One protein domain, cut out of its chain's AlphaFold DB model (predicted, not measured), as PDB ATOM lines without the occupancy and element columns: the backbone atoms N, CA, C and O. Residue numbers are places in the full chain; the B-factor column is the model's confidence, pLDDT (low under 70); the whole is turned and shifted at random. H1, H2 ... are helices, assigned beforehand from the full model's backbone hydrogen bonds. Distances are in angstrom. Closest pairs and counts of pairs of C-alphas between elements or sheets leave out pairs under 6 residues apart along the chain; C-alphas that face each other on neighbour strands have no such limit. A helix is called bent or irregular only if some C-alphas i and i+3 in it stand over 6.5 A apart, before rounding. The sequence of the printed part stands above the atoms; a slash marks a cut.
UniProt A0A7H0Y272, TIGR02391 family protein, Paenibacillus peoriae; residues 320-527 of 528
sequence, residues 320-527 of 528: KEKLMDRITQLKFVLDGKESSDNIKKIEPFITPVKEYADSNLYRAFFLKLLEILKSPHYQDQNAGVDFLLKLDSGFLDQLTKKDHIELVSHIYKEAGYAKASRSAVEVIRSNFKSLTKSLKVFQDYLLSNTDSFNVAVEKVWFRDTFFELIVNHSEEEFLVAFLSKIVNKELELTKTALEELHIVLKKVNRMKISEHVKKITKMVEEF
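AT A GLANCE: This is residues 320 to 527 of the 528 residues of the protein "TIGR02391 family protein" of Paenibacillus peoriae (UniProt A0A7H0Y272). Read along the printed part and you see an elongated stack of helices that advances from H1 at one end to H13 at the other, with H6 near the middle. H2, H3, H4 and H6 make an up and down bundle, each running against the one before; H10, H11, H12 and H13 make a second one, and H7, H8 and H9 pack on H6 between them. The printed part has 208 residues with thirteen named helices, H1 to H13 in order, and no named strand; the class is all helix. The whole is compact by its radius of gyration of the C-alphas, 18.7 A, and spans 60 by 33 by 26 A.

HOW THE PARTS SIT: Start at H1, residues 320 to 328; it touches H3, residues 359 to 373, at C-alphas 324 and 361, 6.1 A apart and their closest. H2, residues 339 to 356, forms hairpins with H1 and with H3, the closest C-alphas to H3 being Val 353 and Leu 361 at 6.3 A. H4, residues 378 to 388, forms a hairpin with H3, touching residues 369 to 373 alone, closest at C-alphas 373 and 381, 4.7 A. H5, residues 393 to 397, is close but not clearly touching H3, with C-alphas 362 and 395 closest at 7.3 A. At H6, residues 401 to 415, look for H8, residues 436 to 446, about perpendicular at 86 degrees, with C-alphas 404 and 438 closest at 4.8 A. H7, residues 422 to 429, touches H4, closest at C-alphas 382 and 423, 5.3 A. H9, residues 450 to 460, touches H6 at a steep tilt of 49 degrees, closest at C-alphas 413 and 460, 4.4 A. H10, residues 463 to 473, touches H12, residues 495 to 506, closest at C-alphas 468 and 504, 5.8 A. H11, residues 476 to 487, touches H13, residues 511 to 525, closest at C-alphas 483 and 516, 6.4 A. H12 and H13 form a hairpin. Every O i to N i+4 pair is within hydrogen-bond range in the helices other than H2 with 8 of 14, H3 with 10 of 11 and H13 with 9 of 11.

IN THESE COORDINATES: Find C-alpha 320 at (175.101, 289.604, 133.023), where H1 begins. H2 runs 27.6 A with a kink of 30 degrees near residue 349 and is only just irregular, C-alphas 345 and 348 being 6.9 A apart. H3 runs 20.5 A, and H6 21.8 A from C-alpha 401 at (175.381, 269.920, 146.433). H13 runs 22.1 A to C-alpha 525 at (167.598, 249.435, 176.763); it is irregular, with C-alphas 512 and 515 7.4 A apart.

THE WHOLE: The two C-alphas farthest apart are those of Lys 322 and Glu 525, 61.0 A. The printed part has no cut and no long link. Mean pLDDT of the printed part is 90.3; residue 511 is under 70.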
ATOM      1  N   LYS A 320     175.090 290.655 131.998       91.44
ATOM      2  CA  LYS A 320     175.101 289.604 133.023       91.44
ATOM      3  C   LYS A 320     175.569 290.135 134.383       91.44
ATOM      4  O   LYS A 320     174.932 289.838 135.387       91.44
ATOM      5  N   GLU A 321     176.636 290.937 134.425       89.88
ATOM      6  CA  GLU A 321     177.126 291.560 135.668       89.88
ATOM      7  C   GLU A 321     176.082 292.515 136.264       89.88
ATOM      8  O   GLU A 321     175.726 292.399 137.433       89.88
ATOM      9  N   LYS A 322     175.471 293.381 135.445       91.56
ATOM     10  CA  LYS A 322     174.368 294.242 135.912       91.56
ATOM     11  C   LYS A 322     173.187 293.434 136.444       91.56
ATOM     12  O   LYS A 322     172.527 293.843 137.399       91.56
ATOM     13  N   LEU A 323     172.866 292.313 135.800       93.12
ATOM     14  CA  LEU A 323     171.804 291.420 136.246       93.12
ATOM     15  C   LEU A 323     172.147 290.788 137.601       93.12
ATOM     16  O   LEU A 323     171.297 290.774 138.490       93.12
ATOM     17  N   MET A 324     173.390 290.336 137.774       91.62
ATOM     18  CA  MET A 324     173.919 289.827 139.039       91.62
ATOM     19  C   MET A 324     173.818 290.879 140.154       91.62
ATOM     20  O   MET A 324     173.294 290.585 141.231       91.62
ATOM     21  N   ASP A 325     174.224 292.120 139.886       90.38
ATOM     22  CA  ASP A 325     174.121 293.233 140.838       90.38
ATOM     23  C   ASP A 325     172.666 293.501 141.240       90.38
ATOM     24  O   ASP A 325     172.338 293.611 142.422       90.38
ATOM     25  N   ARG A 326     171.752 293.538 140.264       95.19
ATOM     26  CA  ARG A 326     170.321 293.756 140.526       95.19
ATOM     27  C   ARG A 326     169.717 292.651 141.389       95.19
ATOM     28  O   ARG A 326     168.936 292.958 142.286       95.19
ATOM     29  N   ILE A 327     170.070 291.388 141.134       94.88
ATOM     30  CA  ILE A 327     169.600 290.242 141.926       94.88
ATOM     31  C   ILE A 327     170.167 290.315 143.347       94.88
ATOM     32  O   ILE A 327     169.418 290.215 144.318       94.88
ATOM     33  N   THR A 328     171.475 290.523 143.500       91.94
ATOM     34  CA  THR A 328     172.132 290.536 144.820       91.94
ATOM     35  C   THR A 328     171.674 291.702 145.700       91.94
ATOM     36  O   THR A 328     171.611 291.559 146.925       91.94
ATOM     37  N   GLN A 329     171.258 292.817 145.098       94.00
ATOM     38  CA  GLN A 329     170.704 293.980 145.796       94.00
ATOM     39  C   GLN A 329     169.208 293.872 146.133       94.00
ATOM     40  O   GLN A 329     168.679 294.774 146.791       94.00
ATOM     41  N   LEU A 330     168.510 292.798 145.735       96.12
ATOM     42  CA  LEU A 330     167.108 292.594 146.115       96.12
ATOM     43  C   LEU A 330     166.942 292.610 147.639       96.12
ATOM     44  O   LEU A 330     167.684 291.948 148.373       96.12
ATOM     45  N   LYS A 331     165.934 293.364 148.094       95.38
ATOM     46  CA  LYS A 331     165.532 293.469 149.500       95.38
ATOM     47  C   LYS A 331     164.085 293.025 149.673       95.38
ATOM     48  O   LYS A 331     163.170 293.551 149.025       95.38
ATOM     49  N   PHE A 332     163.889 292.098 150.598       95.88
ATOM     50  CA  PHE A 332     162.582 291.562 150.954       95.88
ATOM     51  C   PHE A 332     162.113 292.119 152.296       95.88
ATOM     52  O   PHE A 332     162.919 292.394 153.183       95.88
ATOM     53  N   VAL A 333     160.800 292.300 152.427       95.69
ATOM     54  CA  VAL A 333     160.152 292.647 153.697       95.69
ATOM     55  C   VAL A 333     159.560 291.357 154.244       95.69
ATOM     56  O   VAL A 333     158.514 290.919 153.784       95.69
ATOM     57  N   LEU A 334     160.278 290.696 155.147       94.81
ATOM     58  CA  LEU A 334     159.935 289.358 155.640       94.81
ATOM     59  C   LEU A 334     159.065 289.454 156.900       94.81
ATOM     60  O   LEU A 334     159.534 289.158 157.995       94.81
ATOM     61  N   ASP A 335     157.836 289.952 156.752       93.88
ATOM     62  CA  ASP A 335     156.858 290.131 157.839       93.88
ATOM     63  C   ASP A 335     155.596 289.250 157.683       93.88
ATOM     64  O   ASP A 335     154.637 289.363 158.454       93.88
ATOM     65  N   GLY A 336     155.586 288.381 156.665       90.12
ATOM     66  CA  GLY A 336     154.466 287.540 156.245       90.12
ATOM     67  C   GLY A 336     153.382 288.241 155.416       90.12
ATOM     68  O   GLY A 336     152.722 287.590 154.599       90.12
ATOM     69  N   LYS A 337     153.194 289.557 155.572       93.12
ATOM     70  CA  LYS A 337     152.146 290.323 154.877       93.12
ATOM     71  C   LYS A 337     152.545 290.640 153.444       93.12
ATOM     72  O   LYS A 337     151.724 290.525 152.540       93.12
ATOM     73  N   GLU A 338     153.819 290.955 153.249       92.56
ATOM     74  CA  GLU A 338     154.398 291.328 151.957       92.56
ATOM     75  C   GLU A 338     154.871 290.114 151.133       92.56
ATOM     76  O   GLU A 338     155.562 290.264 150.127       92.56
ATOM     77  N   SER A 339     154.499 288.892 151.532       91.81
ATOM     78  CA  SER A 339     154.919 287.635 150.892       91.81
ATOM     79  C   SER A 339     154.693 287.620 149.373       91.81
ATOM     80  O   SER A 339     155.603 287.290 148.611       91.81
ATOM     81  N   SER A 340     153.516 288.052 148.909       92.38
ATOM     82  CA  SER A 340     153.201 288.171 147.475       92.38
ATOM     83  C   SER A 340     154.103 289.184 146.762       92.38
ATOM     84  O   SER A 340     154.617 288.915 145.675       92.38
ATOM     85  N   ASP A 341     154.348 290.334 147.386       94.94
ATOM     86  CA  ASP A 341     155.153 291.401 146.794       94.94
ATOM     87  C   ASP A 341     156.649 291.056 146.792       94.94
ATOM     88  O   ASP A 341     157.363 291.415 145.854       94.94
ATOM     89  N   ASN A 342     157.127 290.275 147.763       95.56
ATOM     90  CA  ASN A 342     158.472 289.701 147.740       95.56
ATOM     91  C   ASN A 342     158.671 288.757 146.546       95.56
ATOM     92  O   ASN A 342     159.696 288.855 145.869       95.56
ATOM     93  N   ILE A 343     157.686 287.910 146.224       96.06
ATOM     94  CA  ILE A 343     157.749 287.051 145.031       96.06
ATOM     95  C   ILE A 343     157.745 287.885 143.745       96.06
ATOM     96  O   ILE A 343     158.596 287.668 142.883       96.06
ATOM     97  N   LYS A 344     156.891 288.911 143.639       96.06
ATOM     98  CA  LYS A 344     156.870 289.815 142.469       96.06
ATOM     99  C   LYS A 344     158.190 290.558 142.244       96.06
ATOM    100  O   LYS A 344     158.479 290.949 141.117       96.06
ATOM    101  N   LYS A 345     158.996 290.771 143.292       96.38
ATOM    102  CA  LYS A 345     160.332 291.376 143.158       96.38
ATOM    103  C   LYS A 345     161.337 290.429 142.507       96.38
ATOM    104  O   LYS A 345     162.179 290.901 141.754       96.38
ATOM    105  N   ILE A 346     161.282 289.127 142.799       95.25
ATOM    106  CA  ILE A 346     162.274 288.149 142.317       95.25
ATOM    107  C   ILE A 346     161.841 287.433 141.028       95.25
ATOM    108  O   ILE A 346     162.680 287.126 140.184       95.25
ATOM    109  N   GLU A 347     160.541 287.222 140.822       95.12
ATOM    110  CA  GLU A 347     159.971 286.524 139.660       95.12
ATOM    111  C   GLU A 347     160.457 287.039 138.289       95.12
ATOM    112  O   GLU A 347     160.844 286.209 137.459       95.12
ATOM    113  N   PRO A 348     160.567 288.362 138.037       95.12
ATOM    114  CA  PRO A 348     161.015 288.882 136.742       95.12
ATOM    115  C   PRO A 348     162.445 288.481 136.354       95.12
ATOM    116  O   PRO A 348     162.829 288.627 135.195       95.12
ATOM    117  N   PHE A 349     163.248 287.994 137.304       93.31
ATOM    118  CA  PHE A 349     164.634 287.608 137.066       93.31
ATOM    119  C   PHE A 349     164.786 286.171 136.548       93.31
ATOM    120  O   PHE A 349     165.858 285.840 136.054       93.31
ATOM    121  N   ILE A 350     163.739 285.336 136.574       90.75
ATOM    122  CA  ILE A 350     163.835 283.934 136.124       90.75
ATOM    123  C   ILE A 350     164.271 283.842 134.656       90.75
ATOM    124  O   ILE A 350     165.231 283.138 134.345       90.75
ATOM    125  N   THR A 351     163.569 284.527 133.749       89.81
ATOM    126  CA  THR A 351     163.853 284.441 132.306       89.81
ATOM    127  C   THR A 351     165.261 284.945 131.976       89.81
ATOM    128  O   THR A 351     166.015 284.176 131.381       89.81
ATOM    129  N   PRO A 352     165.688 286.139 132.442       89.69
ATOM    130  CA  PRO A 352     167.059 286.601 132.229       89.69
ATOM    131  C   PRO A 352     168.127 285.650 132.788       89.69
ATOM    132  O   PRO A 352     169.153 285.440 132.151       89.69
ATOM    133  N   VAL A 353     167.904 285.040 133.959       89.50
ATOM    134  CA  VAL A 353     168.853 284.070 134.539       89.50
ATOM    135  C   VAL A 353     169.008 282.842 133.640       89.50
ATOM    136  O   VAL A 353     170.125 282.355 133.442       89.50
ATOM    137  N   LYS A 354     167.904 282.365 133.053       86.94
ATOM    138  CA  LYS A 354     167.918 281.204 132.158       86.94
ATOM    139  C   LYS A 354     168.681 281.453 130.864       86.94
ATOM    140  O   LYS A 354     169.384 280.553 130.412       86.94
ATOM    141  N   GLU A 355     168.590 282.657 130.308       86.12
ATOM    142  CA  GLU A 355     169.245 283.019 129.044       86.12
ATOM    143  C   GLU A 355     170.778 282.932 129.109       86.12
ATOM    144  O   GLU A 355     171.404 282.512 128.138       86.12
ATOM    145  N   TYR A 356     171.394 283.264 130.250       82.94
ATOM    146  CA  TYR A 356     172.857 283.250 130.386       82.94
ATOM    147  C   TYR A 356     173.457 281.883 130.739       82.94
ATOM    148  O   TYR A 356     174.670 281.721 130.609       82.94
ATOM    149  N   ALA A 357     172.649 280.915 131.193       76.75
ATOM    150  CA  ALA A 357     173.107 279.574 131.589       76.75
ATOM    151  C   ALA A 357     174.361 279.575 132.509       76.75
ATOM    152  O   ALA A 357     175.251 278.737 132.362       76.75
ATOM    153  N   ASP A 358     174.451 280.535 133.440       83.44
ATOM    154  CA  ASP A 358     175.640 280.788 134.269       83.44
ATOM    155  C   ASP A 358     175.424 280.375 135.732       83.44
ATOM    156  O   ASP A 358     174.603 280.962 136.437       83.44
ATOM    157  N   SER A 359     176.187 279.396 136.222       82.38
ATOM    158  CA  SER A 359     175.981 278.816 137.557       82.38
ATOM    159  C   SER A 359     176.072 279.831 138.708       82.38
ATOM    160  O   SER A 359     175.373 279.667 139.709       82.38
ATOM    161  N   ASN A 360     176.871 280.899 138.584       84.19
ATOM    162  CA  ASN A 360     176.957 281.931 139.625       84.19
ATOM    163  C   ASN A 360     175.676 282.764 139.682       84.19
ATOM    164  O   ASN A 360     175.198 283.089 140.769       84.19
ATOM    165  N   LEU A 361     175.090 283.054 138.522       88.75
ATOM    166  CA  LEU A 361     173.837 283.788 138.417       88.75
ATOM    167  C   LEU A 361     172.650 282.975 138.967       88.75
ATOM    168  O   LEU A 361     171.855 283.498 139.752       88.75
ATOM    169  N   TYR A 362     172.575 281.677 138.641       89.88
ATOM    170  CA  TYR A 362     171.590 280.756 139.235       89.88
ATOM    171  C   TYR A 362     171.740 280.683 140.755       89.88
ATOM    172  O   TYR A 362     170.751 280.769 141.486       89.88
ATOM    173  N   ARG A 363     172.981 280.583 141.246       89.12
ATOM    174  CA  ARG A 363     173.274 280.570 142.681       89.12
ATOM    175  C   ARG A 363     172.839 281.866 143.362       89.12
ATOM    176  O   ARG A 363     172.224 281.804 144.422       89.12
ATOM    177  N   ALA A 364     173.127 283.027 142.782       90.56
ATOM    178  CA  ALA A 364     172.741 284.315 143.358       90.56
ATOM    179  C   ALA A 364     171.224 284.475 143.463       90.56
ATOM    180  O   ALA A 364     170.716 284.882 144.508       90.56
ATOM    181  N   PHE A 365     170.504 284.087 142.408       94.31
ATOM    182  CA  PHE A 365     169.047 284.035 142.427       94.31
ATOM    183  C   PHE A 365     168.547 283.098 143.530       94.31
ATOM    184  O   PHE A 365     167.689 283.470 144.329       94.31
ATOM    185  N   PHE A 366     169.110 281.889 143.611       93.12
ATOM    186  CA  PHE A 366     168.713 280.906 144.611       93.12
ATOM    187  C   PHE A 366     168.958 281.396 146.041       93.12
ATOM    188  O   PHE A 366     168.102 281.204 146.899       93.12
ATOM    189  N   LEU A 367     170.073 282.082 146.308       92.88
ATOM    190  CA  LEU A 367     170.342 282.666 147.624       92.88
ATOM    191  C   LEU A 367     169.280 283.697 148.021       92.88
ATOM    192  O   LEU A 367     168.876 283.721 149.180       92.88
ATOM    193  N   LYS A 368     168.768 284.485 147.067       95.25
ATOM    194  CA  LYS A 368     167.651 285.407 147.316       95.25
ATOM    195  C   LYS A 368     166.335 284.697 147.582       95.25
ATOM    196  O   LYS A 368     165.621 285.079 148.502       95.25
ATOM    197  N   LEU A 369     166.037 283.631 146.846       94.44
ATOM    198  CA  LEU A 369     164.879 282.797 147.159       94.44
ATOM    199  C   LEU A 369     165.004 282.163 148.555       94.44
ATOM    200  O   LEU A 369     164.037 282.110 149.311       94.44
ATOM    201  N   LEU A 370     166.212 281.741 148.928       92.75
ATOM    202  CA  LEU A 370     166.489 281.163 150.234       92.75
ATOM    203  C   LEU A 370     166.315 282.175 151.379       92.75
ATOM    204  O   LEU A 370     165.923 281.765 152.466       92.75
ATOM    205  N   GLU A 371     166.552 283.475 151.164       94.44
ATOM    206  CA  GLU A 371     166.210 284.519 152.148       94.44
ATOM    207  C   GLU A 371     164.704 284.517 152.471       94.44
ATOM    208  O   GLU A 371     164.336 284.626 153.639       94.44
ATOM    209  N   ILE A 372     163.842 284.332 151.461       94.50
ATOM    210  CA  ILE A 372     162.379 284.258 151.638       94.50
ATOM    211  C   ILE A 372     161.989 282.984 152.401       94.50
ATOM    212  O   ILE A 372     161.233 283.061 153.367       94.50
ATOM    213  N   LEU A 373     162.553 281.832 152.017       91.19
ATOM    214  CA  LEU A 373     162.346 280.551 152.716       91.19
ATOM    215  C   LEU A 373     162.792 280.628 154.189       91.19
ATOM    216  O   LEU A 373     162.140 280.130 155.096       91.19
ATOM    217  N   LYS A 374     163.877 281.354 154.465       90.31
ATOM    218  CA  LYS A 374     164.401 281.568 155.822       90.31
ATOM    219  C   LYS A 374     163.586 282.546 156.673       90.31
ATOM    220  O   LYS A 374     163.954 282.756 157.832       90.31
ATOM    221  N   SER A 375     162.516 283.143 156.142       91.44
ATOM    222  CA  SER A 375     161.662 284.063 156.900       91.44
ATOM    223  C   SER A 375     161.147 283.409 158.188       91.44
ATOM    224  O   SER A 375     160.795 282.227 158.180       91.44
ATOM    225  N   PRO A 376     161.032 284.150 159.306       87.44
ATOM    226  CA  PRO A 376     160.372 283.645 160.508       87.44
ATOM    227  C   PRO A 376     158.840 283.544 160.356       87.44
ATOM    228  O   PRO A 376     158.168 283.052 161.265       87.44
ATOM    229  N   HIS A 377     158.269 284.002 159.235       90.25
ATOM    230  CA  HIS A 377     156.828 284.030 158.992       90.25
ATOM    231  C   HIS A 377     156.395 282.965 157.978       90.25
ATOM    232  O   HIS A 377     156.778 282.997 156.811       90.25
ATOM    233  N   TYR A 378     155.488 282.075 158.394       88.19
ATOM    234  CA  TYR A 378     154.998 280.963 157.566       88.19
ATOM    235  C   TYR A 378     154.336 281.391 156.243       88.19
ATOM    236  O   TYR A 378     154.264 280.603 155.306       88.19
ATOM    237  N   GLN A 379     153.832 282.625 156.145       92.12
ATOM    238  CA  GLN A 379     153.260 283.162 154.904       92.12
ATOM    239  C   GLN A 379     154.337 283.411 153.841       92.12
ATOM    240  O   GLN A 379     154.138 283.033 152.689       92.12
ATOM    241  N   ASP A 380     155.484 283.975 154.232       93.00
ATOM    242  CA  ASP A 380     156.637 284.140 153.338       93.00
ATOM    243  C   ASP A 380     157.217 282.776 152.954       93.00
ATOM    244  O   ASP A 380     157.486 282.537 151.781       93.00
ATOM    245  N   GLN A 381     157.336 281.865 153.927       91.81
ATOM    246  CA  GLN A 381     157.800 280.492 153.704       91.81
ATOM    247  C   GLN A 381     156.929 279.773 152.665       91.81
ATOM    248  O   GLN A 381     157.448 279.279 151.668       91.81
ATOM    249  N   ASN A 382     155.599 279.780 152.843       92.88
ATOM    250  CA  ASN A 382     154.664 279.197 151.874       92.88
ATOM    251  C   ASN A 382     154.858 279.809 150.481       92.88
ATOM    252  O   ASN A 382     155.004 279.073 149.512       92.88
ATOM    253  N   ALA A 383     154.924 281.142 150.379       94.12
ATOM    254  CA  ALA A 383     155.115 281.819 149.097       94.12
ATOM    255  C   ALA A 383     156.450 281.441 148.431       94.12
ATOM    256  O   ALA A 383     156.496 281.224 147.219       94.12
ATOM    257  N   GLY A 384     157.524 281.321 149.217       94.00
ATOM    258  CA  GLY A 384     158.835 280.876 148.756       94.00
ATOM    259  C   GLY A 384     158.822 279.433 148.250       94.00
ATOM    260  O   GLY A 384     159.326 279.172 147.158       94.00
ATOM    261  N   VAL A 385     158.213 278.506 148.998       92.88
ATOM    262  CA  VAL A 385     158.085 277.095 148.592       92.88
ATOM    263  C   VAL A 385     157.204 276.973 147.349       92.88
ATOM    264  O   VAL A 385     157.602 276.329 146.383       92.88
ATOM    265  N   ASP A 386     156.053 277.642 147.310       93.50
ATOM    266  CA  ASP A 386     155.154 277.626 146.151       93.50
ATOM    267  C   ASP A 386     155.843 278.166 144.895       93.50
ATOM    268  O   ASP A 386     155.637 277.658 143.792       93.50
ATOM    269  N   PHE A 387     156.670 279.202 145.045       93.94
ATOM    270  CA  PHE A 387     157.446 279.758 143.945       93.94
ATOM    271  C   PHE A 387     158.579 278.827 143.502       93.94
ATOM    272  O   PHE A 387     158.745 278.607 142.305       93.94
ATOM    273  N   LEU A 388     159.308 278.222 144.444       91.69
ATOM    274  CA  LEU A 388     160.325 277.205 144.164       91.69
ATOM    275  C   LEU A 388     159.751 276.053 143.328       91.69
ATOM    276  O   LEU A 388     160.388 275.614 142.376       91.69
ATOM    277  N   LEU A 389     158.544 275.588 143.656       89.38
ATOM    278  CA  LEU A 389     157.875 274.486 142.957       89.38
ATOM    279  C   LEU A 389     157.464 274.827 141.515       89.38
ATOM    280  O   LEU A 389     157.191 273.918 140.734       89.38
ATOM    281  N   LYS A 390     157.428 276.114 141.152       88.75
ATOM    282  CA  LYS A 390     157.198 276.574 139.773       88.75
ATOM    283  C   LYS A 390     158.479 276.615 138.937       88.75
ATOM    284  O   LYS A 390     158.393 276.767 137.720       88.75
ATOM    285  N   LEU A 391     159.656 276.520 139.562       87.38
ATOM    286  CA  LEU A 391     160.925 276.453 138.844       87.38
ATOM    287  C   LEU A 391     161.079 275.066 138.203       87.38
ATOM    288  O   LEU A 391     160.754 274.047 138.809       87.38
ATOM    289  N   ASP A 392     161.562 275.017 136.961       83.25
ATOM    290  CA  ASP A 392     161.772 273.753 136.253       83.25
ATOM    291  C   ASP A 392     162.995 272.983 136.778       83.25
ATOM    292  O   ASP A 392     163.870 273.533 137.456       83.25
ATOM    293  N   SER A 393     163.080 271.695 136.429       78.44
ATOM    294  CA  SER A 393     164.191 270.827 136.838       78.44
ATOM    295  C   SER A 393     165.554 271.339 136.368       78.44
ATOM    296  O   SER A 393     166.530 271.198 137.101       78.44
ATOM    297  N   GLY A 394     165.619 271.988 135.200       82.62
ATOM    298  CA  GLY A 394     166.848 272.568 134.661       82.62
ATOM    299  C   GLY A 394     167.404 273.693 135.531       82.62
ATOM    300  O   GLY A 394     168.622 273.833 135.633       82.62
ATOM    301  N   PHE A 395     166.543 274.443 136.228       85.31
ATOM    302  CA  PHE A 395     166.982 275.427 137.218       85.31
ATOM    303  C   PHE A 395     167.650 274.760 138.420       85.31
ATOM    304  O   PHE A 395     168.751 275.140 138.822       85.31
ATOM    305  N   LEU A 396     166.999 273.740 138.983       83.44
ATOM    306  CA  LEU A 396     167.532 272.990 140.121       83.44
ATOM    307  C   LEU A 396     168.830 272.268 139.760       83.44
ATOM    308  O   LEU A 396     169.677 272.062 140.627       83.44
ATOM    309  N   ASP A 397     169.016 271.919 138.487       86.31
ATOM    310  CA  ASP A 397     170.225 271.256 138.024       86.31
ATOM    311  C   ASP A 397     171.490 272.110 138.123       86.31
ATOM    312  O   ASP A 397     172.579 271.543 138.228       86.31
ATOM    313  N   GLN A 398     171.347 273.436 138.160       87.25
ATOM    314  CA  GLN A 398     172.460 274.379 138.295       87.25
ATOM    315  C   GLN A 398     172.909 274.598 139.747       87.25
ATOM    316  O   GLN A 398     173.913 275.272 139.985       87.25
ATOM    317  N   LEU A 399     172.178 274.063 140.728       86.56
ATOM    318  CA  LEU A 399     172.487 274.245 142.142       86.56
ATOM    319  C   LEU A 399     173.636 273.338 142.596       86.56
ATOM    320  O   LEU A 399     173.814 272.214 142.125       86.56
ATOM    321  N   THR A 400     174.423 273.819 143.560       90.12
ATOM    322  CA  THR A 400     175.501 273.009 144.137       90.12
ATOM    323  C   THR A 400     174.941 271.955 145.096       90.12
ATOM    324  O   THR A 400     173.843 272.095 145.639       90.12
ATOM    325  N   LYS A 401     175.737 270.921 145.408       90.50
ATOM    326  CA  LYS A 401     175.381 269.920 146.433       90.50
ATOM    327  C   LYS A 401     174.974 270.576 147.762       90.50
ATOM    328  O   LYS A 401     173.997 270.167 148.384       90.50
ATOM    329  N   LYS A 402     175.702 271.622 148.174       90.94
ATOM    330  CA  LYS A 402     175.430 272.385 149.400       90.94
ATOM    331  C   LYS A 402     174.075 273.094 149.346       90.94
ATOM    332  O   LYS A 402     173.371 273.099 150.350       90.94
ATOM    333  N   ASP A 403     173.711 273.655 148.196       91.00
ATOM    334  CA  ASP A 403     172.441 274.365 148.013       91.00
ATOM    335  C   ASP A 403     171.249 273.405 148.089       91.00
ATOM    336  O   ASP A 403     170.265 273.710 148.756       91.00
ATOM    337  N   HIS A 404     171.362 272.213 147.492       92.62
ATOM    338  CA  HIS A 404     170.339 271.169 147.616       92.62
ATOM    339  C   HIS A 404     170.129 270.726 149.071       92.62
ATOM    340  O   HIS A 404     168.988 270.601 149.515       92.62
ATOM    341  N   ILE A 405     171.215 270.516 149.826       92.69
ATOM    342  CA  ILE A 405     171.140 270.151 151.250       92.69
ATOM    343  C   ILE A 405     170.464 271.268 152.048       92.69
ATOM    344  O   ILE A 405     169.580 271.001 152.860       92.69
ATOM    345  N   GLU A 406     170.864 272.518 151.812       91.44
ATOM    346  CA  GLU A 406     170.303 273.690 152.480       91.44
ATOM    347  C   GLU A 406     168.802 273.834 152.200       91.44
ATOM    348  O   GLU A 406     168.032 274.051 153.134       91.44
ATOM    349  N   LEU A 407     168.389 273.643 150.944       93.44
ATOM    350  CA  LEU A 407     166.996 273.684 150.510       93.44
ATOM    351  C   LEU A 407     166.129 272.668 151.255       93.44
ATOM    352  O   LEU A 407     165.115 273.024 151.850       93.44
ATOM    353  N   VAL A 408     166.539 271.397 151.238       94.31
ATOM    354  CA  VAL A 408     165.773 270.315 151.869       94.31
ATOM    355  C   VAL A 408     165.743 270.484 153.388       94.31
ATOM    356  O   VAL A 408     164.685 270.318 153.992       94.31
ATOM    357  N   SER A 409     166.860 270.897 153.998       93.25
ATOM    358  CA  SER A 409     166.919 271.185 155.440       93.25
ATOM    359  C   SER A 409     165.914 272.272 155.840       93.25
ATOM    360  O   SER A 409     165.253 272.147 156.868       93.25
ATOM    361  N   HIS A 410     165.763 273.316 155.014       91.44
ATOM    362  CA  HIS A 410     164.802 274.394 155.267       91.44
ATOM    363  C   HIS A 410     163.356 273.929 155.118       91.44
ATOM    364  O   HIS A 410     162.552 274.210 155.998       91.44
ATOM    365  N   ILE A 411     163.039 273.129 154.098       93.25
ATOM    366  CA  ILE A 411     161.693 272.558 153.938       93.25
ATOM    367  C   ILE A 411     161.305 271.720 155.171       93.25
ATOM    368  O   ILE A 411     160.205 271.872 155.703       93.25
ATOM    369  N   TYR A 412     162.210 270.877 155.683       93.06
ATOM    370  CA  TYR A 412     161.957 270.134 156.924       93.06
ATOM    371  C   TYR A 412     161.806 271.049 158.144       93.06
ATOM    372  O   TYR A 412     160.895 270.850 158.947       93.06
ATOM    373  N   LYS A 413     162.660 272.069 158.273       90.44
ATOM    374  CA  LYS A 413     162.593 273.054 159.360       90.44
ATOM    375  C   LYS A 413     161.249 273.781 159.390       90.44
ATOM    376  O   LYS A 413     160.631 273.891 160.444       90.44
ATOM    377  N   GLU A 414     160.782 274.262 158.242       87.94
ATOM    378  CA  GLU A 414     159.519 274.995 158.093       87.94
ATOM    379  C   GLU A 414     158.289 274.128 158.398       87.94
ATOM    380  O   GLU A 414     157.268 274.633 158.875       87.94
ATOM    381  N   ALA A 415     158.385 272.816 158.168       88.25
ATOM    382  CA  ALA A 415     157.348 271.857 158.534       88.25
ATOM    383  C   ALA A 415     157.281 271.580 160.051       88.25
ATOM    384  O   ALA A 415     156.234 271.154 160.533       88.25
ATOM    385  N   GLY A 416     158.363 271.840 160.798       81.75
ATOM    386  CA  GLY A 416     158.460 271.599 162.245       81.75
ATOM    387  C   GLY A 416     157.943 272.724 163.150       81.75
ATOM    388  O   GLY A 416     157.867 272.557 164.364       81.75
ATOM    389  N   TYR A 417     157.570 273.880 162.594       77.56
ATOM    390  CA  TYR A 417     157.077 275.010 163.386       77.56
ATOM    391  C   TYR A 417     155.664 274.777 163.944       77.56
ATOM    392  O   TYR A 417     154.790 274.230 163.276       77.56
ATOM    393  N   ALA A 418     155.374 275.354 165.119       71.88
ATOM    394  CA  ALA A 418     154.019 275.375 165.695       71.88
ATOM    395  C   ALA A 418     152.960 275.978 164.741       71.88
ATOM    396  O   ALA A 418     151.781 275.636 164.805       71.88
ATOM    397  N   LYS A 419     153.387 276.875 163.841       79.50
ATOM    398  CA  LYS A 419     152.617 277.355 162.685       79.50
ATOM    399  C   LYS A 419     153.338 276.947 161.399       79.50
ATOM    400  O   LYS A 419     153.926 277.793 160.737       79.50
ATOM    401  N   ALA A 420     153.337 275.651 161.105       84.56
ATOM    402  CA  ALA A 420     154.067 275.084 159.978       84.56
ATOM    403  C   ALA A 420     153.637 275.665 158.619       84.56
ATOM    404  O   ALA A 420     152.456 275.955 158.385       84.56
ATOM    405  N   SER A 421     154.607 275.764 157.710       89.25
ATOM    406  CA  SER A 421     154.378 276.014 156.285       89.25
ATOM    407  C   SER A 421     153.561 274.859 155.692       89.25
ATOM    408  O   SER A 421     153.970 273.697 155.730       89.25
ATOM    409  N   ARG A 422     152.369 275.162 155.161       90.12
ATOM    410  CA  ARG A 422     151.490 274.157 154.540       90.12
ATOM    411  C   ARG A 422     152.132 273.596 153.279       90.12
ATOM    412  O   ARG A 422     152.078 272.386 153.073       90.12
ATOM    413  N   SER A 423     152.774 274.460 152.499       91.44
ATOM    414  CA  SER A 423     153.463 274.082 151.269       91.44
ATOM    415  C   SER A 423     154.648 273.163 151.568       91.44
ATOM    416  O   SER A 423     154.797 272.128 150.923       91.44
ATOM    417  N   ALA A 424     155.442 273.454 152.606       91.38
ATOM    418  CA  ALA A 424     156.543 272.577 153.019       91.38
ATOM    419  C   ALA A 424     156.046 271.186 153.451       91.38
ATOM    420  O   ALA A 424     156.581 270.161 153.021       91.38
ATOM    421  N   VAL A 425     154.972 271.131 154.246       91.62
ATOM    422  CA  VAL A 425     154.348 269.863 154.658       91.62
ATOM    423  C   VAL A 425     153.822 269.078 153.450       91.62
ATOM    424  O   VAL A 425     153.965 267.856 153.407       91.62
ATOM    425  N   GLU A 426     153.233 269.742 152.454       92.88
ATOM    426  CA  GLU A 426     152.763 269.098 151.222       92.88
ATOM    427  C   GLU A 426     153.917 268.530 150.381       92.88
ATOM    428  O   GLU A 426     153.832 267.397 149.892       92.88
ATOM    429  N   VAL A 427     155.037 269.253 150.281       93.56
ATOM    430  CA  VAL A 427     156.260 268.755 149.634       93.56
ATOM    431  C   VAL A 427     156.762 267.484 150.320       93.56
ATOM    432  O   VAL A 427     157.067 266.504 149.645       93.56
ATOM    433  N   ILE A 428     156.780 267.445 151.654       93.31
ATOM    434  CA  ILE A 428     157.222 266.259 152.402       93.31
ATOM    435  C   ILE A 428     156.238 265.097 152.229       93.31
ATOM    436  O   ILE A 428     156.655 263.975 151.956       93.31
ATOM    437  N   ARG A 429     154.926 265.347 152.325       91.38
ATOM    438  CA  ARG A 429     153.883 264.317 152.148       91.38
ATOM    439  C   ARG A 429     153.865 263.722 150.747       91.38
ATOM    440  O   ARG A 429     153.537 262.551 150.582       91.38
ATOM    441  N   SER A 430     154.210 264.524 149.745       91.12
ATOM    442  CA  SER A 430     154.390 264.062 148.371       91.12
ATOM    443  C   SER A 430     155.762 263.427 148.127       91.12
ATOM    444  O   SER A 430     156.034 263.043 146.992       91.12
ATOM    445  N   ASN A 431     156.599 263.286 149.163       90.69
ATOM    446  CA  ASN A 431     157.962 262.763 149.099       90.69
ATOM    447  C   ASN A 431     158.832 263.510 148.071       90.69
ATOM    448  O   ASN A 431     159.522 262.912 147.251       90.69
ATOM    449  N   PHE A 432     158.757 264.844 148.080       92.25
ATOM    450  CA  PHE A 432     159.550 265.723 147.217       92.25
ATOM    451  C   PHE A 432     159.464 265.341 145.726       92.25
ATOM    452  O   PHE A 432     160.458 265.423 145.007       92.25
ATOM    453  N   LYS A 433     158.287 264.933 145.223       88.62
ATOM    454  CA  LYS A 433     158.092 264.540 143.807       88.62
ATOM    455  C   LYS A 433     158.592 265.574 142.792       88.62
ATOM    456  O   LYS A 433     159.076 265.207 141.730       88.62
ATOM    457  N   SER A 434     158.480 266.859 143.112       85.88
ATOM    458  CA  SER A 434     158.970 267.981 142.298       85.88
ATOM    459  C   SER A 434     160.436 268.347 142.565       85.88
ATOM    460  O   SER A 434     161.019 269.128 141.824       85.88
ATOM    461  N   LEU A 435     161.043 267.795 143.619       90.88
ATOM    462  CA  LEU A 435     162.384 268.115 144.114       90.88
ATOM    463  C   LEU A 435     163.227 266.843 144.328       90.88
ATOM    464  O   LEU A 435     164.106 266.814 145.190       90.88
ATOM    465  N   THR A 436     162.980 265.785 143.549       91.62
ATOM    466  CA  THR A 436     163.560 264.447 143.773       91.62
ATOM    467  C   THR A 436     165.085 264.462 143.782       91.62
ATOM    468  O   THR A 436     165.700 263.820 144.630       91.62
ATOM    469  N   LYS A 437     165.713 265.246 142.893       91.50
ATOM    470  CA  LYS A 437     167.172 265.428 142.885       91.50
ATOM    471  C   LYS A 437     167.671 266.012 144.206       91.50
ATOM    472  O   LYS A 437     168.607 265.475 144.792       91.50
ATOM    473  N   SER A 438     167.036 267.084 144.681       93.44
ATOM    474  CA  SER A 438     167.396 267.733 145.943       93.44
ATOM    475  C   SER A 438     167.242 266.774 147.120       93.44
ATOM    476  O   SER A 438     168.155 266.674 147.938       93.44
ATOM    477  N   LEU A 439     166.128 266.032 147.172       94.94
ATOM    478  CA  LEU A 439     165.890 265.033 148.212       94.94
ATOM    479  C   LEU A 439     166.966 263.947 148.189       94.94
ATOM    480  O   LEU A 439     167.553 263.673 149.228       94.94
ATOM    481  N   LYS A 440     167.281 263.381 147.020       94.50
ATOM    482  CA  LYS A 440     168.306 262.339 146.898       94.50
ATOM    483  C   LYS A 440     169.678 262.831 147.360       94.50
ATOM    484  O   LYS A 440     170.332 262.167 148.155       94.50
ATOM    485  N   VAL A 441     170.079 264.033 146.942       95.75
ATOM    486  CA  VAL A 441     171.334 264.657 147.389       95.75
ATOM    487  C   VAL A 441     171.370 264.831 148.912       95.75
ATOM    488  O   VAL A 441     172.408 264.593 149.533       95.75
ATOM    489  N   PHE A 442     170.253 265.236 149.519       96.31
ATOM    490  CA  PHE A 442     170.129 265.363 150.970       96.31
ATOM    491  C   PHE A 442     170.179 264.003 151.679       96.31
ATOM    492  O   PHE A 442     170.895 263.866 152.665       96.31
ATOM    493  N   GLN A 443     169.475 262.993 151.168       96.19
ATOM    494  CA  GLN A 443     169.464 261.633 151.710       96.19
ATOM    495  C   GLN A 443     170.856 260.992 151.659       96.19
ATOM    496  O   GLN A 443     171.328 260.481 152.672       96.19
ATOM    497  N   ASP A 444     171.555 261.098 150.527       96.19
ATOM    498  CA  ASP A 444     172.929 260.610 150.377       96.19
ATOM    499  C   ASP A 444     173.883 261.321 151.350       96.19
ATOM    500  O   ASP A 444     174.780 260.702 151.922       96.19
ATOM    501  N   TYR A 445     173.690 262.628 151.566       95.81
ATOM    502  CA  TYR A 445     174.459 263.390 152.550       95.81
ATOM    503  C   TYR A 445     174.171 262.927 153.984       95.81
ATOM    504  O   TYR A 445     175.105 262.673 154.744       95.81
ATOM    505  N   LEU A 446     172.896 262.751 154.328       94.44
ATOM    506  CA  LEU A 446     172.444 262.317 155.647       94.44
ATOM    507  C   LEU A 446     172.942 260.909 156.003       94.44
ATOM    508  O   LEU A 446     173.263 260.645 157.157       94.44
ATOM    509  N   LEU A 447     173.051 260.015 155.015       95.50
ATOM    510  CA  LEU A 447     173.536 258.643 155.194       95.50
ATOM    511  C   LEU A 447     175.062 258.499 155.093       95.50
ATOM    512  O   LEU A 447     175.576 257.392 155.256       95.50
ATOM    513  N   SER A 448     175.793 259.577 154.798       93.75
ATOM    514  CA  SER A 448     177.226 259.484 154.495       93.75
ATOM    515  C   SER A 448     178.096 259.188 155.721       93.75
ATOM    516  O   SER A 448     178.967 258.326 155.648       93.75
ATOM    517  N   ASN A 449     177.873 259.893 156.833       93.25
ATOM    518  CA  ASN A 449     178.555 259.710 158.117       93.25
ATOM    519  C   ASN A 449     177.825 260.480 159.232       93.25
ATOM    520  O   ASN A 449     176.990 261.347 158.958       93.25
ATOM    521  N   THR A 450     178.175 260.174 160.484       92.62
ATOM    522  CA  THR A 450     177.591 260.782 161.691       92.62
ATOM    523  C   THR A 450     177.729 262.307 161.720       92.62
ATOM    524  O   THR A 450     176.765 262.993 162.056       92.62
ATOM    525  N   ASP A 451     178.870 262.866 161.308       92.56
ATOM    526  CA  ASP A 451     179.075 264.323 161.296       92.56
ATOM    527  C   ASP A 451     178.105 265.021 160.336       92.56
ATOM    528  O   ASP A 451     177.451 266.001 160.690       92.56
ATOM    529  N   SER A 452     177.955 264.480 159.127       92.12
ATOM    530  CA  SER A 452     177.041 265.007 158.109       92.12
ATOM    531  C   SER A 452     175.582 264.882 158.539       92.12
ATOM    532  O   SER A 452     174.797 265.807 158.320       92.12
ATOM    533  N   PHE A 453     175.225 263.772 159.193       93.31
ATOM    534  CA  PHE A 453     173.917 263.593 159.814       93.31
ATOM    535  C   PHE A 453     173.652 264.676 160.868       93.31
ATOM    536  O   PHE A 453     172.631 265.361 160.796       93.31
ATOM    537  N   ASN A 454     174.586 264.886 161.800       90.75
ATOM    538  CA  ASN A 454     174.444 265.876 162.866       90.75
ATOM    539  C   ASN A 454     174.308 267.298 162.308       90.75
ATOM    540  O   ASN A 454     173.394 268.017 162.706       90.75
ATOM    541  N   VAL A 455     175.133 267.670 161.324       90.50
ATOM    542  CA  VAL A 455     175.045 268.974 160.644       90.50
ATOM    543  C   VAL A 455     173.699 269.147 159.929       90.50
ATOM    544  O   VAL A 455     173.119 270.233 159.958       90.50
ATOM    545  N   ALA A 456     173.178 268.106 159.274       90.50
ATOM    546  CA  ALA A 456     171.874 268.168 158.617       90.50
ATOM    547  C   ALA A 456     170.735 268.342 159.633       90.50
ATOM    548  O   ALA A 456     169.875 269.204 159.454       90.50
ATOM    549  N   VAL A 457     170.745 267.563 160.717       88.94
ATOM    550  CA  VAL A 457     169.716 267.614 161.766       88.94
ATOM    551  C   VAL A 457     169.751 268.938 162.530       88.94
ATOM    552  O   VAL A 457     168.693 269.505 162.802       88.94
ATOM    553  N   GLU A 458     170.937 269.483 162.812       89.50
ATOM    554  CA  GLU A 458     171.093 270.798 163.446       89.50
ATOM    555  C   GLU A 458     170.407 271.901 162.625       89.50
ATOM    556  O   GLU A 458     169.690 272.740 163.170       89.50
ATOM    557  N   LYS A 459     170.539 271.857 161.293       88.00
ATOM    558  CA  LYS A 459     169.881 272.817 160.393       88.00
ATOM    559  C   LYS A 459     168.359 272.702 160.383       88.00
ATOM    560  O   LYS A 459     167.688 273.716 160.187       88.00
ATOM    561  N   VAL A 460     167.821 271.499 160.576       87.31
ATOM    562  CA  VAL A 460     166.370 271.263 160.639       87.31
ATOM    563  C   VAL A 460     165.760 271.819 161.934       87.31
ATOM    564  O   VAL A 460     164.589 272.192 161.946       87.31
ATOM    565  N   TRP A 461     166.559 271.959 163.000       80.38
ATOM    566  CA  TRP A 461     166.193 272.476 164.328       80.38
ATOM    567  C   TRP A 461     165.248 271.564 165.138       80.38
ATOM    568  O   TRP A 461     165.559 271.229 166.280       80.38
ATOM    569  N   PHE A 462     164.126 271.117 164.568       83.31
ATOM    570  CA  PHE A 462     163.113 270.298 165.251       83.31
ATOM    571  C   PHE A 462     163.346 268.799 165.013       83.31
ATOM    572  O   PHE A 462     162.715 268.189 164.150       83.31
ATOM    573  N   ARG A 463     164.301 268.206 165.745       88.06
ATOM    574  CA  ARG A 463     164.759 266.816 165.539       88.06
ATOM    575  C   ARG A 463     163.656 265.765 165.713       88.06
ATOM    576  O   ARG A 463     163.561 264.844 164.907       88.06
ATOM    577  N   ASP A 464     162.820 265.906 166.731       86.88
ATOM    578  CA  ASP A 464     161.694 265.008 167.001       86.88
ATOM    579  C   ASP A 464     160.682 265.007 165.844       86.88
ATOM    580  O   ASP A 464     160.308 263.955 165.319       86.88
ATOM    581  N   THR A 465     160.321 266.202 165.375       88.12
ATOM    582  CA  THR A 465     159.403 266.403 164.253       88.12
ATOM    583  C   THR A 465     160.028 265.921 162.947       88.12
ATOM    584  O   THR A 465     159.358 265.317 162.114       88.12
ATOM    585  N   PHE A 466     161.334 266.116 162.769       91.75
ATOM    586  CA  PHE A 466     162.077 265.576 161.636       91.75
ATOM    587  C   PHE A 466     162.011 264.047 161.576       91.75
ATOM    588  O   PHE A 466     161.718 263.494 160.512       91.75
ATOM    589  N   PHE A 467     162.220 263.358 162.704       92.56
ATOM    590  CA  PHE A 467     162.061 261.905 162.769       92.56
ATOM    591  C   PHE A 467     160.628 261.475 162.471       92.56
ATOM    592  O   PHE A 467     160.433 260.543 161.690       92.56
ATOM    593  N   GLU A 468     159.625 262.172 163.009       90.56
ATOM    594  CA  GLU A 468     158.221 261.909 162.685       90.56
ATOM    595  C   GLU A 468     157.952 262.008 161.178       90.56
ATOM    596  O   GLU A 468     157.380 261.093 160.579       90.56
ATOM    597  N   LEU A 469     158.418 263.082 160.543       90.56
ATOM    598  CA  LEU A 469     158.231 263.322 159.117       90.56
ATOM    599  C   LEU A 469     158.959 262.278 158.260       90.56
ATOM    600  O   LEU A 469     158.370 261.755 157.310       90.56
ATOM    601  N   ILE A 470     160.203 261.925 158.599       91.56
ATOM    602  CA  ILE A 470     160.964 260.912 157.858       91.56
ATOM    603  C   ILE A 470     160.313 259.538 157.970       91.56
ATOM    604  O   ILE A 470     160.117 258.884 156.944       91.56
ATOM    605  N   VAL A 471     159.963 259.098 159.179       91.38
ATOM    606  CA  VAL A 471     159.410 257.754 159.395       91.38
ATOM    607  C   VAL A 471     158.040 257.616 158.721       91.38
ATOM    608  O   VAL A 471     157.738 256.564 158.150       91.38
ATOM    609  N   ASN A 472     157.222 258.674 158.725       88.94
ATOM    610  CA  ASN A 472     155.876 258.631 158.157       88.94
ATOM    611  C   ASN A 472     155.832 258.800 156.634       88.94
ATOM    612  O   ASN A 472     154.979 258.175 155.996       88.94
ATOM    613  N   HIS A 473     156.723 259.603 156.041       90.25
ATOM    614  CA  HIS A 473     156.585 260.030 154.642       90.25
ATOM    615  C   HIS A 473     157.702 259.579 153.698       90.25
ATOM    616  O   HIS A 473     157.474 259.570 152.491       90.25
ATOM    617  N   SER A 474     158.863 259.152 154.203       90.38
ATOM    618  CA  SER A 474     159.953 258.717 153.318       90.38
ATOM    619  C   SER A 474     159.645 257.390 152.628       90.38
ATOM    620  O   SER A 474     158.935 256.531 153.179       90.38
ATOM    621  N   GLU A 475     160.256 257.207 151.454       90.69
ATOM    622  CA  GLU A 475     160.267 255.928 150.744       90.69
ATOM    623  C   GLU A 475     160.828 254.813 151.619       90.69
ATOM    624  O   GLU A 475     161.695 255.011 152.476       90.69
ATOM    625  N   GLU A 476     160.311 253.612 151.391       89.69
ATOM    626  CA  GLU A 476     160.642 252.448 152.201       89.69
ATOM    627  C   GLU A 476     162.125 252.069 152.085       89.69
ATOM    628  O   GLU A 476     162.746 251.758 153.099       89.69
ATOM    629  N   GLU A 477     162.708 252.164 150.886       91.31
ATOM    630  CA  GLU A 477     164.127 251.868 150.641       91.31
ATOM    631  C   GLU A 477     165.049 252.785 151.452       91.31
ATOM    632  O   GLU A 477     165.938 252.305 152.160       91.31
ATOM    633  N   PHE A 478     164.795 254.096 151.416       94.19
ATOM    634  CA  PHE A 478     165.559 255.065 152.197       94.19
ATOM    635  C   PHE A 478     165.408 254.822 153.701       94.19
ATOM    636  O   PHE A 478     166.405 254.813 154.422       94.19
ATOM    637  N   LEU A 479     164.182 254.592 154.185       92.81
ATOM    638  CA  LEU A 479     163.942 254.373 155.611       92.81
ATOM    639  C   LEU A 479     164.673 253.121 156.119       92.81
ATOM    640  O   LEU A 479     165.289 253.155 157.182       92.81
ATOM    641  N   VAL A 480     164.659 252.028 155.350       93.62
ATOM    642  CA  VAL A 480     165.410 250.810 155.685       93.62
ATOM    643  C   VAL A 480     166.913 251.083 155.706       93.62
ATOM    644  O   VAL A 480     167.589 250.648 156.641       93.62
ATOM    645  N   ALA A 481     167.449 251.815 154.726       94.94
ATOM    646  CA  ALA A 481     168.867 252.173 154.688       94.94
ATOM    647  C   ALA A 481     169.276 253.026 155.902       94.94
ATOM    648  O   ALA A 481     170.273 252.727 156.561       94.94
ATOM    649  N   PHE A 482     168.468 254.032 156.244       95.50
ATOM    650  CA  PHE A 482     168.675 254.897 157.403       95.50
ATOM    651  C   PHE A 482     168.727 254.109 158.714       95.50
ATOM    652  O   PHE A 482     169.709 254.189 159.452       95.50
ATOM    653  N   LEU A 483     167.711 253.283 158.976       95.06
ATOM    654  CA  LEU A 483     167.656 252.477 160.195       95.06
ATOM    655  C   LEU A 483     168.772 251.427 160.244       95.06
ATOM    656  O   LEU A 483     169.302 251.148 161.316       95.06
ATOM    657  N   SER A 484     169.155 250.853 159.099       94.94
ATOM    658  CA  SER A 484     170.256 249.882 159.030       94.94
ATOM    659  C   SER A 484     171.584 250.509 159.440       94.94
ATOM    660  O   SER A 484     172.315 249.907 160.219       94.94
ATOM    661  N   LYS A 485     171.872 251.735 158.987       95.50
ATOM    662  CA  LYS A 485     173.090 252.451 159.385       95.50
ATOM    663  C   LYS A 485     173.147 252.733 160.884       95.50
ATOM    664  O   LYS A 485     174.212 252.590 161.475       95.50
ATOM    665  N   ILE A 486     172.014 253.061 161.508       94.50
ATOM    666  CA  ILE A 486     171.939 253.245 162.966       94.50
ATOM    667  C   ILE A 486     172.197 251.920 163.691       94.50
ATOM    668  O   ILE A 486     173.057 251.842 164.564       94.50
ATOM    669  N   VAL A 487     171.494 250.853 163.299       94.31
ATOM    670  CA  VAL A 487     171.630 249.515 163.904       94.31
ATOM    671  C   VAL A 487     173.053 248.965 163.768       94.31
ATOM    672  O   VAL A 487     173.562 248.333 164.692       94.31
ATOM    673  N   ASN A 488     173.708 249.221 162.636       92.88
ATOM    674  CA  ASN A 488     175.081 248.797 162.370       92.88
ATOM    675  C   ASN A 488     176.138 249.710 163.014       92.88
ATOM    676  O   ASN A 488     177.327 249.452 162.844       92.88
ATOM    677  N   LYS A 489     175.727 250.760 163.745       90.44
ATOM    678  CA  LYS A 489     176.609 251.782 164.338       90.44
ATOM    679  C   LYS A 489     177.458 252.550 163.312       90.44
ATOM    680  O   LYS A 489     178.508 253.082 163.639       90.44
ATOM    681  N   GLU A 490     176.997 252.631 162.067       90.88
ATOM    682  CA  GLU A 490     177.583 253.496 161.031       90.88
ATOM    683  C   GLU A 490     177.070 254.944 161.136       90.88
ATOM    684  O   GLU A 490     177.697 255.868 160.623       90.88
ATOM    685  N   LEU A 491     175.912 255.130 161.781       91.56
ATOM    686  CA  LEU A 491     175.360 256.419 162.189       91.56
ATOM    687  C   LEU A 491     175.077 256.380 163.689       91.56
ATOM    688  O   LEU A 491     174.153 255.700 164.138       91.56
ATOM    689  N   GLU A 492     175.873 257.109 164.460       90.88
ATOM    690  CA  GLU A 492     175.756 257.126 165.916       90.88
ATOM    691  C   GLU A 492     174.823 258.252 166.370       90.88
ATOM    692  O   GLU A 492     175.071 259.433 166.126       90.88
ATOM    693  N   LEU A 493     173.731 257.879 167.039       90.19
ATOM    694  CA  LEU A 493     172.801 258.822 167.653       90.19
ATOM    695  C   LEU A 493     173.135 259.010 169.132       90.19
ATOM    696  O   LEU A 493     173.509 258.066 169.826       90.19
ATOM    697  N   THR A 494     172.928 260.226 169.640       90.12
ATOM    698  CA  THR A 494     172.922 260.463 171.088       90.12
ATOM    699  C   THR A 494     171.757 259.717 171.740       90.12
ATOM    700  O   THR A 494     170.738 259.473 171.087       90.12
ATOM    701  N   LYS A 495     171.864 259.405 173.040       89.56
ATOM    702  CA  LYS A 495     170.803 258.717 173.801       89.56
ATOM    703  C   LYS A 495     169.428 259.366 173.587       89.56
ATOM    704  O   LYS A 495     168.492 258.701 173.160       89.56
ATOM    705  N   THR A 496     169.346 260.685 173.757       90.44
ATOM    706  CA  THR A 496     168.103 261.450 173.568       90.44
ATOM    707  C   THR A 496     167.558 261.355 172.140       90.44
ATOM    708  O   THR A 496     166.360 261.184 171.947       90.44
ATOM    709  N   ALA A 497     168.418 261.434 171.118       89.81
ATOM    710  CA  ALA A 497     167.978 261.309 169.728       89.81
ATOM    711  C   ALA A 497     167.470 259.891 169.411       89.81
ATOM    712  O   ALA A 497     166.499 259.729 168.672       89.81
ATOM    713  N   LEU A 498     168.108 258.864 169.980       92.00
ATOM    714  CA  LEU A 498     167.694 257.474 169.819       92.00
ATOM    715  C   LEU A 498     166.339 257.206 170.497       92.00
ATOM    716  O   LEU A 498     165.486 256.540 169.911       92.00
ATOM    717  N   GLU A 499     166.112 257.766 171.688       92.25
ATOM    718  CA  GLU A 499     164.829 257.706 172.404       92.25
ATOM    719  C   GLU A 499     163.697 258.391 171.621       92.25
ATOM    720  O   GLU A 499     162.618 257.813 171.464       92.25
ATOM    721  N   GLU A 500     163.937 259.586 171.073       92.19
ATOM    722  CA  GLU A 500     162.964 260.302 170.234       92.19
ATOM    723  C   GLU A 500     162.586 259.494 168.986       92.19
ATOM    724  O   GLU A 500     161.400 259.299 168.701       92.19
ATOM    725  N   LEU A 501     163.583 258.963 168.268       93.19
ATOM    726  CA  LEU A 501     163.355 258.107 167.105       93.19
ATOM    727  C   LEU A 501     162.559 256.847 167.484       93.19
ATOM    728  O   LEU A 501     161.625 256.464 166.778       93.19
ATOM    729  N   HIS A 502     162.888 256.219 168.614       92.62
ATOM    730  CA  HIS A 502     162.194 255.034 169.125       92.62
ATOM    731  C   HIS A 502     160.712 255.297 169.426       92.62
ATOM    732  O   HIS A 502     159.845 254.498 169.056       92.62
ATOM    733  N   ILE A 503     160.394 256.440 170.043       91.12
ATOM    734  CA  ILE A 503     159.008 256.856 170.317       91.12
ATOM    735  C   ILE A 503     158.207 256.975 169.017       91.12
ATOM    736  O   ILE A 503     157.055 256.536 168.966       91.12
ATOM    737  N   VAL A 504     158.802 257.552 167.973       90.56
ATOM    738  CA  VAL A 504     158.164 257.684 166.659       90.56
ATOM    739  C   VAL A 504     157.966 256.309 166.018       90.56
ATOM    740  O   VAL A 504     156.858 255.986 165.591       90.56
ATOM    741  N   LEU A 505     158.999 255.463 166.003       90.31
ATOM    742  CA  LEU A 505     158.955 254.134 165.385       90.31
ATOM    743  C   LEU A 505     157.869 253.230 165.983       90.31
ATOM    744  O   LEU A 505     157.195 252.518 165.240       90.31
ATOM    745  N   LYS A 506     157.633 253.296 167.300       86.38
ATOM    746  CA  LYS A 506     156.558 252.542 167.974       86.38
ATOM    747  C   LYS A 506     155.153 252.898 167.488       86.38
ATOM    748  O   LYS A 506     154.245 252.078 167.601       86.38
ATOM    749  N   LYS A 507     154.958 254.115 166.975       84.06
ATOM    750  CA  LYS A 507     153.660 254.598 166.482       84.06
ATOM    751  C   LYS A 507     153.393 254.188 165.032       84.06
ATOM    752  O   LYS A 507     152.266 254.337 164.564       84.06
ATOM    753  N   VAL A 508     154.396 253.675 164.317       79.38
ATOM    754  CA  VAL A 508     154.315 253.409 162.877       79.38
ATOM    755  C   VAL A 508     154.160 251.918 162.592       79.38
ATOM    756  O   VAL A 508     154.997 251.097 162.954       79.38
ATOM    757  N   ASN A 509     153.098 251.559 161.867       70.44
ATOM    758  CA  ASN A 509     152.830 250.178 161.462       70.44
ATOM    759  C   ASN A 509     153.395 249.880 160.058       70.44
ATOM    760  O   ASN A 509     152.649 249.795 159.081       70.44
ATOM    761  N   ARG A 510     154.726 249.753 159.937       73.75
ATOM    762  CA  ARG A 510     155.416 249.360 158.690       73.75
ATOM    763  C   ARG A 510     156.078 247.984 158.863       73.75
ATOM    764  O   ARG A 510     157.082 247.856 159.559       73.75
ATOM    765  N   MET A 511     155.541 246.944 158.212       64.62
ATOM    766  CA  MET A 511     155.999 245.551 158.397       64.62
ATOM    767  C   MET A 511     157.497 245.336 158.107       64.62
ATOM    768  O   MET A 511     158.150 244.589 158.838       64.62
ATOM    769  N   LYS A 512     158.068 246.002 157.091       76.69
ATOM    770  CA  LYS A 512     159.462 245.769 156.664       76.69
ATOM    771  C   LYS A 512     160.536 246.355 157.585       76.69
ATOM    772  O   LYS A 512     161.684 245.948 157.475       76.69
ATOM    773  N   ILE A 513     160.181 247.256 158.503       85.19
ATOM    774  CA  ILE A 513     161.128 247.816 159.487       85.19
ATOM    775  C   ILE A 513     160.988 247.170 160.870       85.19
ATOM    776  O   ILE A 513     161.696 247.550 161.795       85.19
ATOM    777  N   SER A 514     160.086 246.193 161.032       84.19
ATOM    778  CA  SER A 514     159.783 245.570 162.331       84.19
ATOM    779  C   SER A 514     161.020 245.000 163.034       84.19
ATOM    780  O   SER A 514     161.152 245.124 164.251       84.19
ATOM    781  N   GLU A 515     161.955 244.431 162.274       88.25
ATOM    782  CA  GLU A 515     163.215 243.916 162.807       88.25
ATOM    783  C   GLU A 515     164.162 245.041 163.255       88.25
ATOM    784  O   GLU A 515     164.751 244.963 164.333       88.25
ATOM    785  N   HIS A 516     164.261 246.132 162.489       92.31
ATOM    786  CA  HIS A 516     165.028 247.318 162.889       92.31
ATOM    787  C   HIS A 516     164.464 247.959 164.156       92.31
ATOM    788  O   HIS A 516     165.235 248.317 165.040       92.31
ATOM    789  N   VAL A 517     163.135 248.045 164.286       90.25
ATOM    790  CA  VAL A 517     162.474 248.582 165.487       90.25
ATOM    791  C   VAL A 517     162.836 247.762 166.726       90.25
ATOM    792  O   VAL A 517     163.174 248.340 167.758       90.25
ATOM    793  N   LYS A 518     162.840 246.424 166.638       89.94
ATOM    794  CA  LYS A 518     163.278 245.558 167.750       89.94
ATOM    795  C   LYS A 518     164.734 245.812 168.136       89.94
ATOM    796  O   LYS A 518     165.038 245.928 169.319       89.94
ATOM    797  N   LYS A 519     165.630 245.931 167.152       92.75
ATOM    798  CA  LYS A 519     167.055 246.193 167.405       92.75
ATOM    799  C   LYS A 519     167.283 247.565 168.038       92.75
ATOM    800  O   LYS A 519     168.019 247.649 169.010       92.75
ATOM    801  N   ILE A 520     166.601 248.604 167.558       91.69
ATOM    802  CA  ILE A 520     166.650 249.947 168.155       91.69
ATOM    803  C   ILE A 520     166.078 249.937 169.578       91.69
ATOM    804  O   ILE A 520     166.661 250.557 170.459       91.69
ATOM    805  N   THR A 521     165.002 249.180 169.831       91.12
ATOM    806  CA  THR A 521     164.458 248.991 171.192       91.12
ATOM    807  C   THR A 521     165.534 248.462 172.135       91.12
ATOM    808  O   THR A 521     165.761 249.047 173.188       91.12
ATOM    809  N   LYS A 522     166.242 247.407 171.713       91.50
ATOM    810  CA  LYS A 522     167.339 246.820 172.483       91.50
ATOM    811  C   LYS A 522     168.491 247.808 172.688       91.50
ATOM    812  O   LYS A 522     169.025 247.888 173.782       91.50
ATOM    813  N   MET A 523     168.852 248.581 171.659       92.38
ATOM    814  CA  MET A 523     169.886 249.612 171.784       92.38
ATOM    815  C   MET A 523     169.518 250.651 172.848       92.38
ATOM    816  O   MET A 523     170.377 250.997 173.643       92.38
ATOM    817  N   VAL A 524     168.262 251.119 172.898       90.00
ATOM    818  CA  VAL A 524     167.795 252.061 173.936       90.00
ATOM    819  C   VAL A 524     167.879 251.440 175.334       90.00
ATOM    820  O   VAL A 524     168.334 252.108 176.253       90.00
ATOM    821  N   GLU A 525     167.495 250.169 175.489       88.88
ATOM    822  CA  GLU A 525     167.598 249.435 176.763       88.88
ATOM    823  C   GLU A 525     169.054 249.226 177.224       88.88
ATOM    824  O   GLU A 525     169.307 249.158 178.418       88.88
ATOM    825  N   GLU A 526     170.014 249.140 176.297       85.50
ATOM    826  CA  GLU A 526     171.454 249.011 176.588       85.50
ATOM    827  C   GLU A 526     172.137 250.350 176.958       85.50
ATOM    828  O   GLU A 526     173.305 250.348 177.351       85.50
ATOM    829  N   PHE A 527     171.447 251.490 176.809       74.00
ATOM    830  CA  PHE A 527     171.924 252.828 177.205       74.00
ATOM    831  C   PHE A 527     171.563 253.206 178.657       74.00
ATOM    832  O   PHE A 527     171.968 254.284 179.118       74.00
TER     833      PHE A 527